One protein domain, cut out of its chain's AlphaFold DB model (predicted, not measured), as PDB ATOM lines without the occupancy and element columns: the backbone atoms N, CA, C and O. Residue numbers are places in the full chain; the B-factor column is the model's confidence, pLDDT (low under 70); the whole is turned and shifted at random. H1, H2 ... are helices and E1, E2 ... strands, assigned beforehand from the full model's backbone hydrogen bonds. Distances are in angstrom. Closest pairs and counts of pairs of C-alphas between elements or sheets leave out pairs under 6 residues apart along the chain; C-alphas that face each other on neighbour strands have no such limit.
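What this domain is: This is residues 179 to 268 of the 359 residues of an uncharacterized protein of Hyphopichia burtonii NRRL Y-1933 (UniProt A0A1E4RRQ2). What does one see? Little regular structure: a small sheet, E2 E3 E4 E5, twisted by 84 degrees among long loops, with H1 packed on its E5 edge and E1 apart. What makes it? The 90 printed residues hold five named strands, then one named helix, mixed in class, in 30 residues. The sheet is an antiparallel meander, each strand neighbouring the one before; the whole is compact, radius of gyration of the C-alphas 13.3 A, spanning 42 by 33 by 21 A.

How they stand to each other: How do strands pair? Hairpins join E2, residues 193 to 197, E3, 211 to 215, E4, 229 to 231, and E5, 240 to 242. N 194 and O 214, 2.9 A, N 213 and O 229, 2.8 A, and N 230 and O 241, 2.8 A, are within hydrogen-bond range. Where is H1? H1, residues 251 to 260, is on the sheet over E5; their closest C-alphas, Phe 241 and Tyr 252, are 4.8 A apart. In H1 every O i to N i+4 pair is within range.

Where its parts are: Where is E1? E1, residues 179 to 182, starts at C-alpha (35.932, -58.208, 38.679). Where does H1 end? At C-alpha 260 (45.433, -62.451, 37.900), 13.1 A from its first.

The domain as a whole: Any cut? The printed part has no cut. Which links are long? E2 to E3 and E3 to E4. Low confidence? No printed residue is under 70.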
ATOM      1  N   ARG A 179      35.737 -59.555  39.189       89.62
ATOM      2  CA  ARG A 179      35.932 -58.208  38.679       89.62
ATOM      3  C   ARG A 179      35.162 -57.241  39.558       89.62
ATOM      4  O   ARG A 179      33.950 -57.339  39.703       89.62
ATOM      5  N   TYR A 180      35.874 -56.297  40.139       89.44
ATOM      6  CA  TYR A 180      35.311 -55.267  40.979       89.44
ATOM      7  C   TYR A 180      35.102 -53.992  40.163       89.44
ATOM      8  O   TYR A 180      36.063 -53.311  39.805       89.44
ATOM      9  N   ILE A 181      33.843 -53.680  39.870       90.50
ATOM     10  CA  ILE A 181      33.451 -52.487  39.120       90.50
ATOM     11  C   ILE A 181      33.276 -51.327  40.085       90.50
ATOM     12  O   ILE A 181      32.526 -51.418  41.060       90.50
ATOM     13  N   ARG A 182      33.953 -50.221  39.784       88.38
ATOM     14  CA  ARG A 182      33.866 -48.972  40.531       88.38
ATOM     15  C   ARG A 182      32.914 -48.028  39.807       88.38
ATOM     16  O   ARG A 182      33.241 -47.432  38.786       88.38
ATOM     17  N   ASN A 183      31.723 -47.823  40.356       82.19
ATOM     18  CA  ASN A 183      30.726 -46.952  39.721       82.19
ATOM     19  C   ASN A 183      31.267 -45.532  39.452       82.19
ATOM     20  O   ASN A 183      31.070 -44.980  38.364       82.19
ATOM     21  N   SER A 184      31.991 -44.965  40.423       85.56
ATOM     22  CA  SER A 184      32.575 -43.624  40.348       85.56
ATOM     23  C   SER A 184      33.787 -43.471  41.271       85.56
ATOM     24  O   SER A 184      33.792 -43.988  42.385       85.56
ATOM     25  N   LEU A 185      34.778 -42.690  40.826       88.12
ATOM     26  CA  LEU A 185      35.930 -42.248  41.628       88.12
ATOM     27  C   LEU A 185      35.938 -40.726  41.848       88.12
ATOM     28  O   LEU A 185      36.963 -40.154  42.216       88.12
ATOM     29  N   ASN A 186      34.806 -40.050  41.623       83.50
ATOM     30  CA  ASN A 186      34.738 -38.586  41.667       83.50
ATOM     31  C   ASN A 186      35.138 -38.004  43.031       83.50
ATOM     32  O   ASN A 186      35.720 -36.926  43.088       83.50
ATOM     33  N   HIS A 187      34.881 -38.737  44.115       79.50
ATOM     34  CA  HIS A 187      35.242 -38.339  45.477       79.50
ATOM     35  C   HIS A 187      36.763 -38.315  45.725       79.50
ATOM     36  O   HIS A 187      37.214 -37.685  46.675       79.50
ATOM     37  N   LEU A 188      37.561 -38.970  44.874       81.31
ATOM     38  CA  LEU A 188      39.025 -38.973  44.962       81.31
ATOM     39  C   LEU A 188      39.670 -37.869  44.122       81.31
ATOM     40  O   LEU A 188      40.886 -37.685  44.185       81.31
ATOM     41  N   ILE A 189      38.892 -37.145  43.310       82.75
ATOM     42  CA  ILE A 189      39.422 -36.085  42.453       82.75
ATOM     43  C   ILE A 189      39.992 -34.974  43.335       82.75
ATOM     44  O   ILE A 189      39.297 -34.370  44.150       82.75
ATOM     45  N   THR A 190      41.265 -34.656  43.121       84.81
ATOM     46  CA  THR A 190      41.934 -33.524  43.769       84.81
ATOM     47  C   THR A 190      42.377 -32.509  42.720       84.81
ATOM     48  O   THR A 190      42.362 -32.775  41.518       84.81
ATOM     49  N   LYS A 191      42.847 -31.328  43.147       81.19
ATOM     50  CA  LYS A 191      43.409 -30.331  42.212       81.19
ATOM     51  C   LYS A 191      44.549 -30.900  41.350       81.19
ATOM     52  O   LYS A 191      44.758 -30.421  40.237       81.19
ATOM     53  N   LEU A 192      45.267 -31.906  41.857       88.50
ATOM     54  CA  LEU A 192      46.462 -32.469  41.231       88.50
ATOM     55  C   LEU A 192      46.261 -33.864  40.633       88.50
ATOM     56  O   LEU A 192      47.188 -34.369  40.007       88.50
ATOM     57  N   GLN A 193      45.092 -34.484  40.793       91.38
ATOM     58  CA  GLN A 193      44.836 -35.837  40.301       91.38
ATOM     59  C   GLN A 193      43.499 -35.916  39.581       91.38
ATOM     60  O   GLN A 193      42.479 -35.421  40.057       91.38
ATOM     61  N   LEU A 194      43.531 -36.569  38.426       92.06
ATOM     62  CA  LEU A 194      42.375 -36.867  37.603       92.06
ATOM     63  C   LEU A 194      42.154 -38.363  37.501       92.06
ATOM     64  O   LEU A 194      43.110 -39.137  37.474       92.06
ATOM     65  N   TYR A 195      40.883 -38.726  37.364       94.31
ATOM     66  CA  TYR A 195      40.439 -40.084  37.108       94.31
ATOM     67  C   TYR A 195      39.574 -40.077  35.850       94.31
ATOM     68  O   TYR A 195      38.558 -39.388  35.792       94.31
ATOM     69  N   GLU A 196      39.990 -40.824  34.835       94.00
ATOM     70  CA  GLU A 196      39.296 -40.930  33.550       94.00
ATOM     71  C   GLU A 196      38.735 -42.346  33.405       94.00
ATOM     72  O   GLU A 196      39.489 -43.317  33.491       94.00
ATOM     73  N   LYS A 197      37.420 -42.485  33.195       94.69
ATOM     74  CA  LYS A 197      36.794 -43.794  32.955       94.69
ATOM     75  C   LYS A 197      37.140 -44.286  31.550       94.69
ATOM     76  O   LYS A 197      37.009 -43.545  30.578       94.69
ATOM     77  N   ASN A 198      37.565 -45.539  31.436       95.19
ATOM     78  CA  ASN A 198      37.902 -46.166  30.168       95.19
ATOM     79  C   ASN A 198      36.632 -46.715  29.489       95.19
ATOM     80  O   ASN A 198      36.039 -47.666  30.000       95.19
ATOM     81  N   PRO A 199      36.226 -46.200  28.314       94.56
ATOM     82  CA  PRO A 199      35.024 -46.673  27.624       94.56
ATOM     83  C   PRO A 199      35.161 -48.097  27.066       94.56
ATOM     84  O   PRO A 199      34.163 -48.711  26.713       94.56
ATOM     85  N   LYS A 200      36.387 -48.631  26.967       93.44
ATOM     86  CA  LYS A 200      36.644 -49.998  26.487       93.44
ATOM     87  C   LYS A 200      36.582 -51.045  27.599       93.44
ATOM     88  O   LYS A 200      36.718 -52.238  27.319       93.44
ATOM     89  N   PHE A 201      36.409 -50.615  28.849       93.56
ATOM     90  CA  PHE A 201      36.304 -51.520  29.981       93.56
ATOM     91  C   PHE A 201      35.047 -52.384  29.854       93.56
ATOM     92  O   PHE A 201      33.923 -51.912  29.995       93.56
ATOM     93  N   SER A 202      35.246 -53.661  29.550       90.81
ATOM     94  CA  SER A 202      34.182 -54.621  29.259       90.81
ATOM     95  C   SER A 202      34.657 -56.025  29.607       90.81
ATOM     96  O   SER A 202      35.860 -56.282  29.661       90.81
ATOM     97  N   ILE A 203      33.714 -56.922  29.879       88.94
ATOM     98  CA  ILE A 203      34.013 -58.314  30.237       88.94
ATOM     99  C   ILE A 203      34.704 -59.070  29.092       88.94
ATOM    100  O   ILE A 203      35.552 -59.922  29.331       88.94
ATOM    101  N   GLU A 204      34.408 -58.686  27.849       90.06
ATOM    102  CA  GLU A 204      35.021 -59.209  26.622       90.06
ATOM    103  C   GLU A 204      36.490 -58.787  26.466       90.06
ATOM    104  O   GLU A 204      37.245 -59.399  25.713       90.06
ATOM    105  N   ASN A 205      36.910 -57.743  27.187       92.38
ATOM    106  CA  ASN A 205      38.265 -57.212  27.163       92.38
ATOM    107  C   ASN A 205      38.881 -57.248  28.571       92.38
ATOM    108  O   ASN A 205      39.107 -56.192  29.172       92.38
ATOM    109  N   PRO A 206      39.172 -58.447  29.112       93.50
ATOM    110  CA  PRO A 206      39.608 -58.634  30.495       93.50
ATOM    111  C   PRO A 206      40.906 -57.905  30.854       93.50
ATOM    112  O   PRO A 206      41.159 -57.667  32.034       93.50
ATOM    113  N   PHE A 207      41.738 -57.543  29.876       95.31
ATOM    114  CA  PHE A 207      42.954 -56.771  30.124       95.31
ATOM    115  C   PHE A 207      42.696 -55.280  30.387       95.31
ATOM    116  O   PHE A 207      43.586 -54.574  30.849       95.31
ATOM    117  N   GLN A 208      41.519 -54.753  30.049       95.12
ATOM    118  CA  GLN A 208      41.263 -53.320  30.167       95.12
ATOM    119  C   GLN A 208      41.128 -52.906  31.637       95.12
ATOM    120  O   GLN A 208      40.410 -53.531  32.413       95.12
ATOM    121  N   TYR A 209      41.779 -51.799  31.999       95.75
ATOM    122  CA  TYR A 209      41.532 -51.101  33.259       95.75
ATOM    123  C   TYR A 209      40.222 -50.322  33.178       95.75
ATOM    124  O   TYR A 209      39.847 -49.841  32.107       95.75
ATOM    125  N   GLU A 210      39.563 -50.144  34.317       94.88
ATOM    126  CA  GLU A 210      38.318 -49.377  34.387       94.88
ATOM    127  C   GLU A 210      38.560 -47.866  34.422       94.88
ATOM    128  O   GLU A 210      37.899 -47.112  33.711       94.88
ATOM    129  N   PHE A 211      39.540 -47.419  35.207       96.62
ATOM    130  CA  PHE A 211      39.910 -46.011  35.332       96.62
ATOM    131  C   PHE A 211      41.397 -45.810  35.070       96.62
ATOM    132  O   PHE A 211      42.222 -46.658  35.410       96.62
ATOM    133  N   THR A 212      41.744 -44.659  34.501       96.62
ATOM    134  CA  THR A 212      43.114 -44.141  34.460       96.62
ATOM    135  C   THR A 212      43.273 -43.033  35.489       96.62
ATOM    136  O   THR A 212      42.514 -42.068  35.458       96.62
ATOM    137  N   ARG A 213      44.276 -43.141  36.365       95.88
ATOM    138  CA  ARG A 213      44.746 -42.039  37.212       95.88
ATOM    139  C   ARG A 213      45.819 -41.252  36.466       95.88
ATOM    140  O   ARG A 213      46.727 -41.848  35.886       95.88
ATOM    141  N   VAL A 214      45.713 -39.925  36.480       95.12
ATOM    142  CA  VAL A 214      46.689 -39.017  35.859       95.12
ATOM    143  C   VAL A 214      47.011 -37.870  36.804       95.12
ATOM    144  O   VAL A 214      46.109 -37.203  37.314       95.12
ATOM    145  N   GLU A 215      48.296 -37.605  37.018       94.62
ATOM    146  CA  GLU A 215      48.726 -36.426  37.774       94.62
ATOM    147  C   GLU A 215      48.714 -35.171  36.899       94.62
ATOM    148  O   GLU A 215      49.005 -35.216  35.702       94.62
ATOM    149  N   ARG A 216      48.425 -34.022  37.512       93.62
ATOM    150  CA  ARG A 216      48.497 -32.703  36.882       93.62
ATOM    151  C   ARG A 216      49.742 -31.952  37.330       93.62
ATOM    152  O   ARG A 216      50.098 -31.933  38.507       93.62
ATOM    153  N   SER A 217      50.369 -31.250  36.390       93.81
ATOM    154  CA  SER A 217      51.460 -30.324  36.695       93.81
ATOM    155  C   SER A 217      50.971 -29.203  37.609       93.81
ATOM    156  O   SER A 217      50.007 -28.516  37.287       93.81
ATOM    157  N   LYS A 218      51.677 -28.941  38.715       92.75
ATOM    158  CA  LYS A 218      51.339 -27.833  39.630       92.75
ATOM    159  C   LYS A 218      51.366 -26.459  38.948       92.75
ATOM    160  O   LYS A 218      50.690 -25.548  39.403       92.75
ATOM    161  N   LYS A 219      52.168 -26.307  37.885       93.31
ATOM    162  CA  LYS A 219      52.365 -25.029  37.186       93.31
ATOM    163  C   LYS A 219      51.301 -24.774  36.123       93.31
ATOM    164  O   LYS A 219      50.786 -23.671  36.036       93.31
ATOM    165  N   THR A 220      51.010 -25.781  35.304       92.00
ATOM    166  CA  THR A 220      50.132 -25.630  34.132       92.00
ATOM    167  C   THR A 220      48.752 -26.241  34.336       92.00
ATOM    168  O   THR A 220      47.870 -26.021  33.517       92.00
ATOM    169  N   LEU A 221      48.569 -27.043  35.391       90.12
ATOM    170  CA  LEU A 221      47.397 -27.891  35.642       90.12
ATOM    171  C   LEU A 221      47.075 -28.881  34.507       90.12
ATOM    172  O   LEU A 221      46.061 -29.578  34.560       90.12
ATOM    173  N   CYS A 222      47.966 -29.008  33.518       91.94
ATOM    174  CA  CYS A 222      47.838 -29.973  32.437       91.94
ATOM    175  C   CYS A 222      48.191 -31.391  32.918       91.94
ATOM    176  O   CYS A 222      49.075 -31.537  33.772       91.94
ATOM    177  N   PRO A 223      47.556 -32.436  32.353       92.31
ATOM    178  CA  PRO A 223      47.892 -33.827  32.644       92.31
ATOM    179  C   PRO A 223      49.335 -34.179  32.250       92.31
ATOM    180  O   PRO A 223      49.825 -33.764  31.200       92.31
ATOM    181  N   ILE A 224      50.006 -34.978  33.079       92.44
ATOM    182  CA  ILE A 224      51.350 -35.500  32.829       92.44
ATOM    183  C   ILE A 224      51.212 -36.915  32.259       92.44
ATOM    184  O   ILE A 224      50.861 -37.855  32.960       92.44
ATOM    185  N   ASN A 225      51.504 -37.101  30.972       88.69
ATOM    186  CA  ASN A 225      51.279 -38.396  30.317       88.69
ATOM    187  C   ASN A 225      52.109 -39.550  30.905       88.69
ATOM    188  O   ASN A 225      51.659 -40.693  30.882       88.69
ATOM    189  N   SER A 226      53.296 -39.267  31.448       90.06
ATOM    190  CA  SER A 226      54.165 -40.275  32.069       90.06
ATOM    191  C   SER A 226      53.706 -40.732  33.458       90.06
ATOM    192  O   SER A 226      54.240 -41.714  33.966       90.06
ATOM    193  N   SER A 227      52.725 -40.061  34.075       92.88
ATOM    194  CA  SER A 227      52.138 -40.471  35.359       92.88
ATOM    195  C   SER A 227      50.858 -41.294  35.200       92.88
ATOM    196  O   SER A 227      50.170 -41.558  36.181       92.88
ATOM    197  N   ARG A 228      50.520 -41.705  33.969       95.31
ATOM    198  CA  ARG A 228      49.320 -42.499  33.688       95.31
ATOM    199  C   ARG A 228      49.398 -43.885  34.319       95.31
ATOM    200  O   ARG A 228      50.285 -44.689  34.010       95.31
ATOM    201  N   GLU A 229      48.397 -44.194  35.129       96.81
ATOM    202  CA  GLU A 229      48.264 -45.475  35.815       96.81
ATOM    203  C   GLU A 229      46.867 -46.056  35.609       96.81
ATOM    204  O   GLU A 229      45.872 -45.340  35.687       96.81
ATOM    205  N   GLY A 230      46.783 -47.357  35.347       97.00
ATOM    206  CA  GLY A 230      45.522 -48.078  35.213       97.00
ATOM    207  C   GLY A 230      45.095 -48.687  36.541       97.00
ATOM    208  O   GLY A 230      45.916 -49.275  37.247       97.00
ATOM    209  N   LEU A 231      43.809 -48.571  36.867       96.62
ATOM    210  CA  LEU A 231      43.194 -49.289  37.979       96.62
ATOM    211  C   LEU A 231      43.083 -50.782  37.644       96.62
ATOM    212  O   LEU A 231      42.505 -51.145  36.616       96.62
ATOM    213  N   CYS A 232      43.599 -51.651  38.512       96.69
ATOM    214  CA  CYS A 232      43.360 -53.086  38.397       96.69
ATOM    215  C   CYS A 232      41.911 -53.411  38.793       96.69
ATOM    216  O   CYS A 232      41.525 -53.125  39.928       96.69
ATOM    217  N   PRO A 233      41.116 -54.030  37.904       94.88
ATOM    218  CA  PRO A 233      39.730 -54.357  38.204       94.88
ATOM    219  C   PRO A 233      39.591 -55.663  39.001       94.88
ATOM    220  O   PRO A 233      38.493 -55.994  39.416       94.88
ATOM    221  N   TYR A 234      40.668 -56.423  39.214       94.06
ATOM    222  CA  TYR A 234      40.635 -57.703  39.935       94.06
ATOM    223  C   TYR A 234      41.164 -57.602  41.368       94.06
ATOM    224  O   TYR A 234      41.045 -58.547  42.146       94.06
ATOM    225  N   CYS A 235      41.765 -56.467  41.736       92.62
ATOM    226  CA  CYS A 235      42.140 -56.212  43.117       92.62
ATOM    227  C   CYS A 235      40.901 -55.781  43.916       92.62
ATOM    228  O   CYS A 235      40.157 -54.912  43.455       92.62
ATOM    229  N   PRO A 236      40.699 -56.304  45.139       88.25
ATOM    230  CA  PRO A 236      39.590 -55.874  45.985       88.25
ATOM    231  C   PRO A 236      39.705 -54.390  46.365       88.25
ATOM    232  O   PRO A 236      38.687 -53.706  46.448       88.25
ATOM    233  N   GLY A 237      40.931 -53.881  46.531       87.88
ATOM    234  CA  GLY A 237      41.227 -52.468  46.777       87.88
ATOM    235  C   GLY A 237      41.471 -51.639  45.508       87.88
ATOM    236  O   GLY A 237      41.526 -52.152  44.389       87.88
ATOM    237  N   LEU A 238      41.652 -50.326  45.689       91.25
ATOM    238  CA  LEU A 238      41.995 -49.392  44.612       91.25
ATOM    239  C   LEU A 238      43.499 -49.427  44.305       91.25
ATOM    240  O   LEU A 238      44.270 -48.589  44.772       91.25
ATOM    241  N   CYS A 239      43.921 -50.405  43.506       94.31
ATOM    242  CA  CYS A 239      45.322 -50.585  43.132       94.31
ATOM    243  C   CYS A 239      45.597 -50.014  41.732       94.31
ATOM    244  O   CYS A 239      45.133 -50.555  40.726       94.31
ATOM    245  N   PHE A 240      46.363 -48.921  41.669       95.56
ATOM    246  CA  PHE A 240      46.797 -48.288  40.422       95.56
ATOM    247  C   PHE A 240      48.217 -48.719  40.062       95.56
ATOM    248  O   PHE A 240      49.117 -48.663  40.899       95.56
ATOM    249  N   PHE A 241      48.428 -49.100  38.803       96.12
ATOM    250  CA  PHE A 241      49.738 -49.499  38.291       96.12
ATOM    251  C   PHE A 241      50.100 -48.699  37.046       96.12
ATOM    252  O   PHE A 241      49.253 -48.451  36.186       96.12
ATOM    253  N   LYS A 242      51.375 -48.326  36.916       95.06
ATOM    254  CA  LYS A 242      51.873 -47.564  35.763       95.06
ATOM    255  C   LYS A 242      51.631 -48.318  34.459       95.06
ATOM    256  O   LYS A 242      52.029 -49.477  34.323       95.06
ATOM    257  N   LEU A 243      51.013 -47.631  33.497       93.00
ATOM    258  CA  LEU A 243      50.754 -48.176  32.159       93.00
ATOM    259  C   LEU A 243      52.025 -48.225  31.310       93.00
ATOM    260  O   LEU A 243      52.186 -49.096  30.457       93.00
ATOM    261  N   ARG A 244      52.925 -47.267  31.531       88.69
ATOM    262  CA  ARG A 244      54.251 -47.219  30.925       88.69
ATOM    263  C   ARG A 244      55.145 -46.345  31.786       88.69
ATOM    264  O   ARG A 244      54.779 -45.211  32.084       88.69
ATOM    265  N   ASP A 245      56.295 -46.865  32.180       78.94
ATOM    266  CA  ASP A 245      57.325 -46.071  32.838       78.94
ATOM    267  C   ASP A 245      58.351 -45.503  31.832       78.94
ATOM    268  O   ASP A 245      58.216 -45.625  30.613       78.94
ATOM    269  N   HIS A 246      59.392 -44.856  32.354       73.81
ATOM    270  CA  HIS A 246      60.483 -44.271  31.572       73.81
ATOM    271  C   HIS A 246      61.382 -45.309  30.874       73.81
ATOM    272  O   HIS A 246      62.112 -44.947  29.954       73.81
ATOM    273  N   LEU A 247      61.317 -46.582  31.274       73.69
ATOM    274  CA  LEU A 247      62.045 -47.705  30.677       73.69
ATOM    275  C   LEU A 247      61.154 -48.534  29.736       73.69
ATOM    276  O   LEU A 247      61.539 -49.624  29.321       73.69
ATOM    277  N   ASN A 248      59.971 -48.018  29.375       76.38
ATOM    278  CA  ASN A 248      58.935 -48.719  28.612       76.38
ATOM    279  C   ASN A 248      58.418 -50.008  29.278       76.38
ATOM    280  O   ASN A 248      57.802 -50.842  28.609       76.38
ATOM    281  N   HIS A 249      58.607 -50.162  30.589       82.81
ATOM    282  CA  HIS A 249      58.033 -51.254  31.358       82.81
ATOM    283  C   HIS A 249      56.570 -50.961  31.694       82.81
ATOM    284  O   HIS A 249      56.201 -49.854  32.102       82.81
ATOM    285  N   ASN A 250      55.712 -51.960  31.502       89.50
ATOM    286  CA  ASN A 250      54.285 -51.865  31.790       89.50
ATOM    287  C   ASN A 250      53.970 -52.670  33.054       89.50
ATOM    288  O   ASN A 250      53.665 -53.864  32.991       89.50
ATOM    289  N   HIS A 251      54.028 -51.993  34.202       94.00
ATOM    290  CA  HIS A 251      53.745 -52.587  35.508       94.00
ATOM    291  C   HIS A 251      52.314 -53.118  35.607       94.00
ATOM    292  O   HIS A 251      52.092 -54.151  36.231       94.00
ATOM    293  N   TYR A 252      51.353 -52.446  34.969       95.81
ATOM    294  CA  TYR A 252      49.969 -52.906  34.924       95.81
ATOM    295  C   TYR A 252      49.848 -54.263  34.216       95.81
ATOM    296  O   TYR A 252      49.248 -55.196  34.746       95.81
ATOM    297  N   SER A 253      50.490 -54.405  33.052       94.12
ATOM    298  CA  SER A 253      50.505 -55.671  32.315       94.12
ATOM    299  C   SER A 253      51.213 -56.784  33.075       94.12
ATOM    300  O   SER A 253      50.800 -57.938  32.992       94.12
ATOM    301  N   GLU A 254      52.301 -56.459  33.771       93.25
ATOM    302  CA  GLU A 254      53.015 -57.430  34.587       93.25
ATOM    303  C   GLU A 254      52.161 -57.908  35.765       93.25
ATOM    304  O   GLU A 254      52.045 -59.116  35.978       93.25
ATOM    305  N   HIS A 255      51.543 -56.975  36.488       95.00
ATOM    306  CA  HIS A 255      50.667 -57.280  37.610       95.00
ATOM    307  C   HIS A 255      49.508 -58.186  37.181       95.00
ATOM    308  O   HIS A 255      49.323 -59.254  37.764       95.00
ATOM    309  N   LEU A 256      48.789 -57.821  36.114       95.25
ATOM    310  CA  LEU A 256      47.692 -58.638  35.595       95.25
ATOM    311  C   LEU A 256      48.141 -60.051  35.214       95.25
ATOM    312  O   LEU A 256      47.460 -61.017  35.553       95.25
ATOM    313  N   ALA A 257      49.287 -60.197  34.548       93.81
ATOM    314  CA  ALA A 257      49.771 -61.503  34.112       93.81
ATOM    315  C   ALA A 257      50.226 -62.389  35.283       93.81
ATOM    316  O   ALA A 257      49.997 -63.597  35.252       93.81
ATOM    317  N   ASN A 258      50.866 -61.803  36.298       91.88
ATOM    318  CA  ASN A 258      51.440 -62.547  37.421       91.88
ATOM    319  C   ASN A 258      50.437 -62.854  38.523       91.88
ATOM    320  O   ASN A 258      50.507 -63.927  39.101       91.88
ATOM    321  N   VAL A 259      49.540 -61.916  38.820       93.00
ATOM    322  CA  VAL A 259      48.629 -62.025  39.967       93.00
ATOM    323  C   VAL A 259      47.276 -62.570  39.525       93.00
ATOM    324  O   VAL A 259      46.689 -63.423  40.180       93.00
ATOM    325  N   HIS A 260      46.779 -62.116  38.372       93.62
ATOM    326  CA  HIS A 260      45.433 -62.451  37.900       93.62
ATOM    327  C   HIS A 260      45.431 -63.393  36.687       93.62
ATOM    328  O   HIS A 260      44.376 -63.853  36.242       93.62
ATOM    329  N   GLY A 261      46.605 -63.703  36.130       94.44
ATOM    330  CA  GLY A 261      46.732 -64.519  34.930       94.44
ATOM    331  C   GLY A 261      45.987 -63.932  33.729       94.44
ATOM    332  O   GLY A 261      45.332 -64.683  33.014       94.44
ATOM    333  N   VAL A 262      46.023 -62.610  33.539       94.38
ATOM    334  CA  VAL A 262      45.402 -61.905  32.404       94.38
ATOM    335  C   VAL A 262      46.492 -61.235  31.568       94.38
ATOM    336  O   VAL A 262      47.304 -60.473  32.087       94.38
ATOM    337  N   PHE A 263      46.527 -61.512  30.267       93.88
ATOM    338  CA  PHE A 263      47.555 -61.004  29.353       93.88
ATOM    339  C   PHE A 263      47.044 -59.855  28.476       93.88
ATOM    340  O   PHE A 263      45.844 -59.689  28.281       93.88
ATOM    341  N   ALA A 264      47.978 -59.080  27.910       91.81
ATOM    342  CA  ALA A 264      47.697 -57.893  27.092       91.81
ATOM    343  C   ALA A 264      46.856 -58.152  25.829       91.81
ATOM    344  O   ALA A 264      46.204 -57.243  25.326       91.81
ATOM    345  N   ASP A 265      46.855 -59.384  25.327       90.88
ATOM    346  CA  ASP A 265      46.025 -59.850  24.212       90.88
ATOM    347  C   ASP A 265      44.682 -60.436  24.680       90.88
ATOM    348  O   ASP A 265      44.068 -61.211  23.952       90.88
ATOM    349  N   ASN A 266      44.248 -60.107  25.901       90.62
ATOM    350  CA  ASN A 266      43.067 -60.656  26.571       90.62
ATOM    351  C   ASN A 266      43.118 -62.174  26.833       90.62
ATOM    352  O   ASN A 266      42.132 -62.746  27.297       90.62
ATOM    353  N   TYR A 267      44.250 -62.847  26.588       92.12
ATOM    354  CA  TYR A 267      44.392 -64.259  26.931       92.12
ATOM    355  C   TYR A 267      44.355 -64.437  28.453       92.12
ATOM    356  O   TYR A 267      44.937 -63.645  29.195       92.12
ATOM    357  N   LEU A 268      43.716 -65.507  28.923       93.00
ATOM    358  CA  LEU A 268      43.641 -65.851  30.342       93.00
ATOM    359  C   LEU A 268      44.478 -67.102  30.621       93.00
ATOM    360  O   LEU A 268      44.408 -68.072  29.871       93.00
TER     361      LEU A 268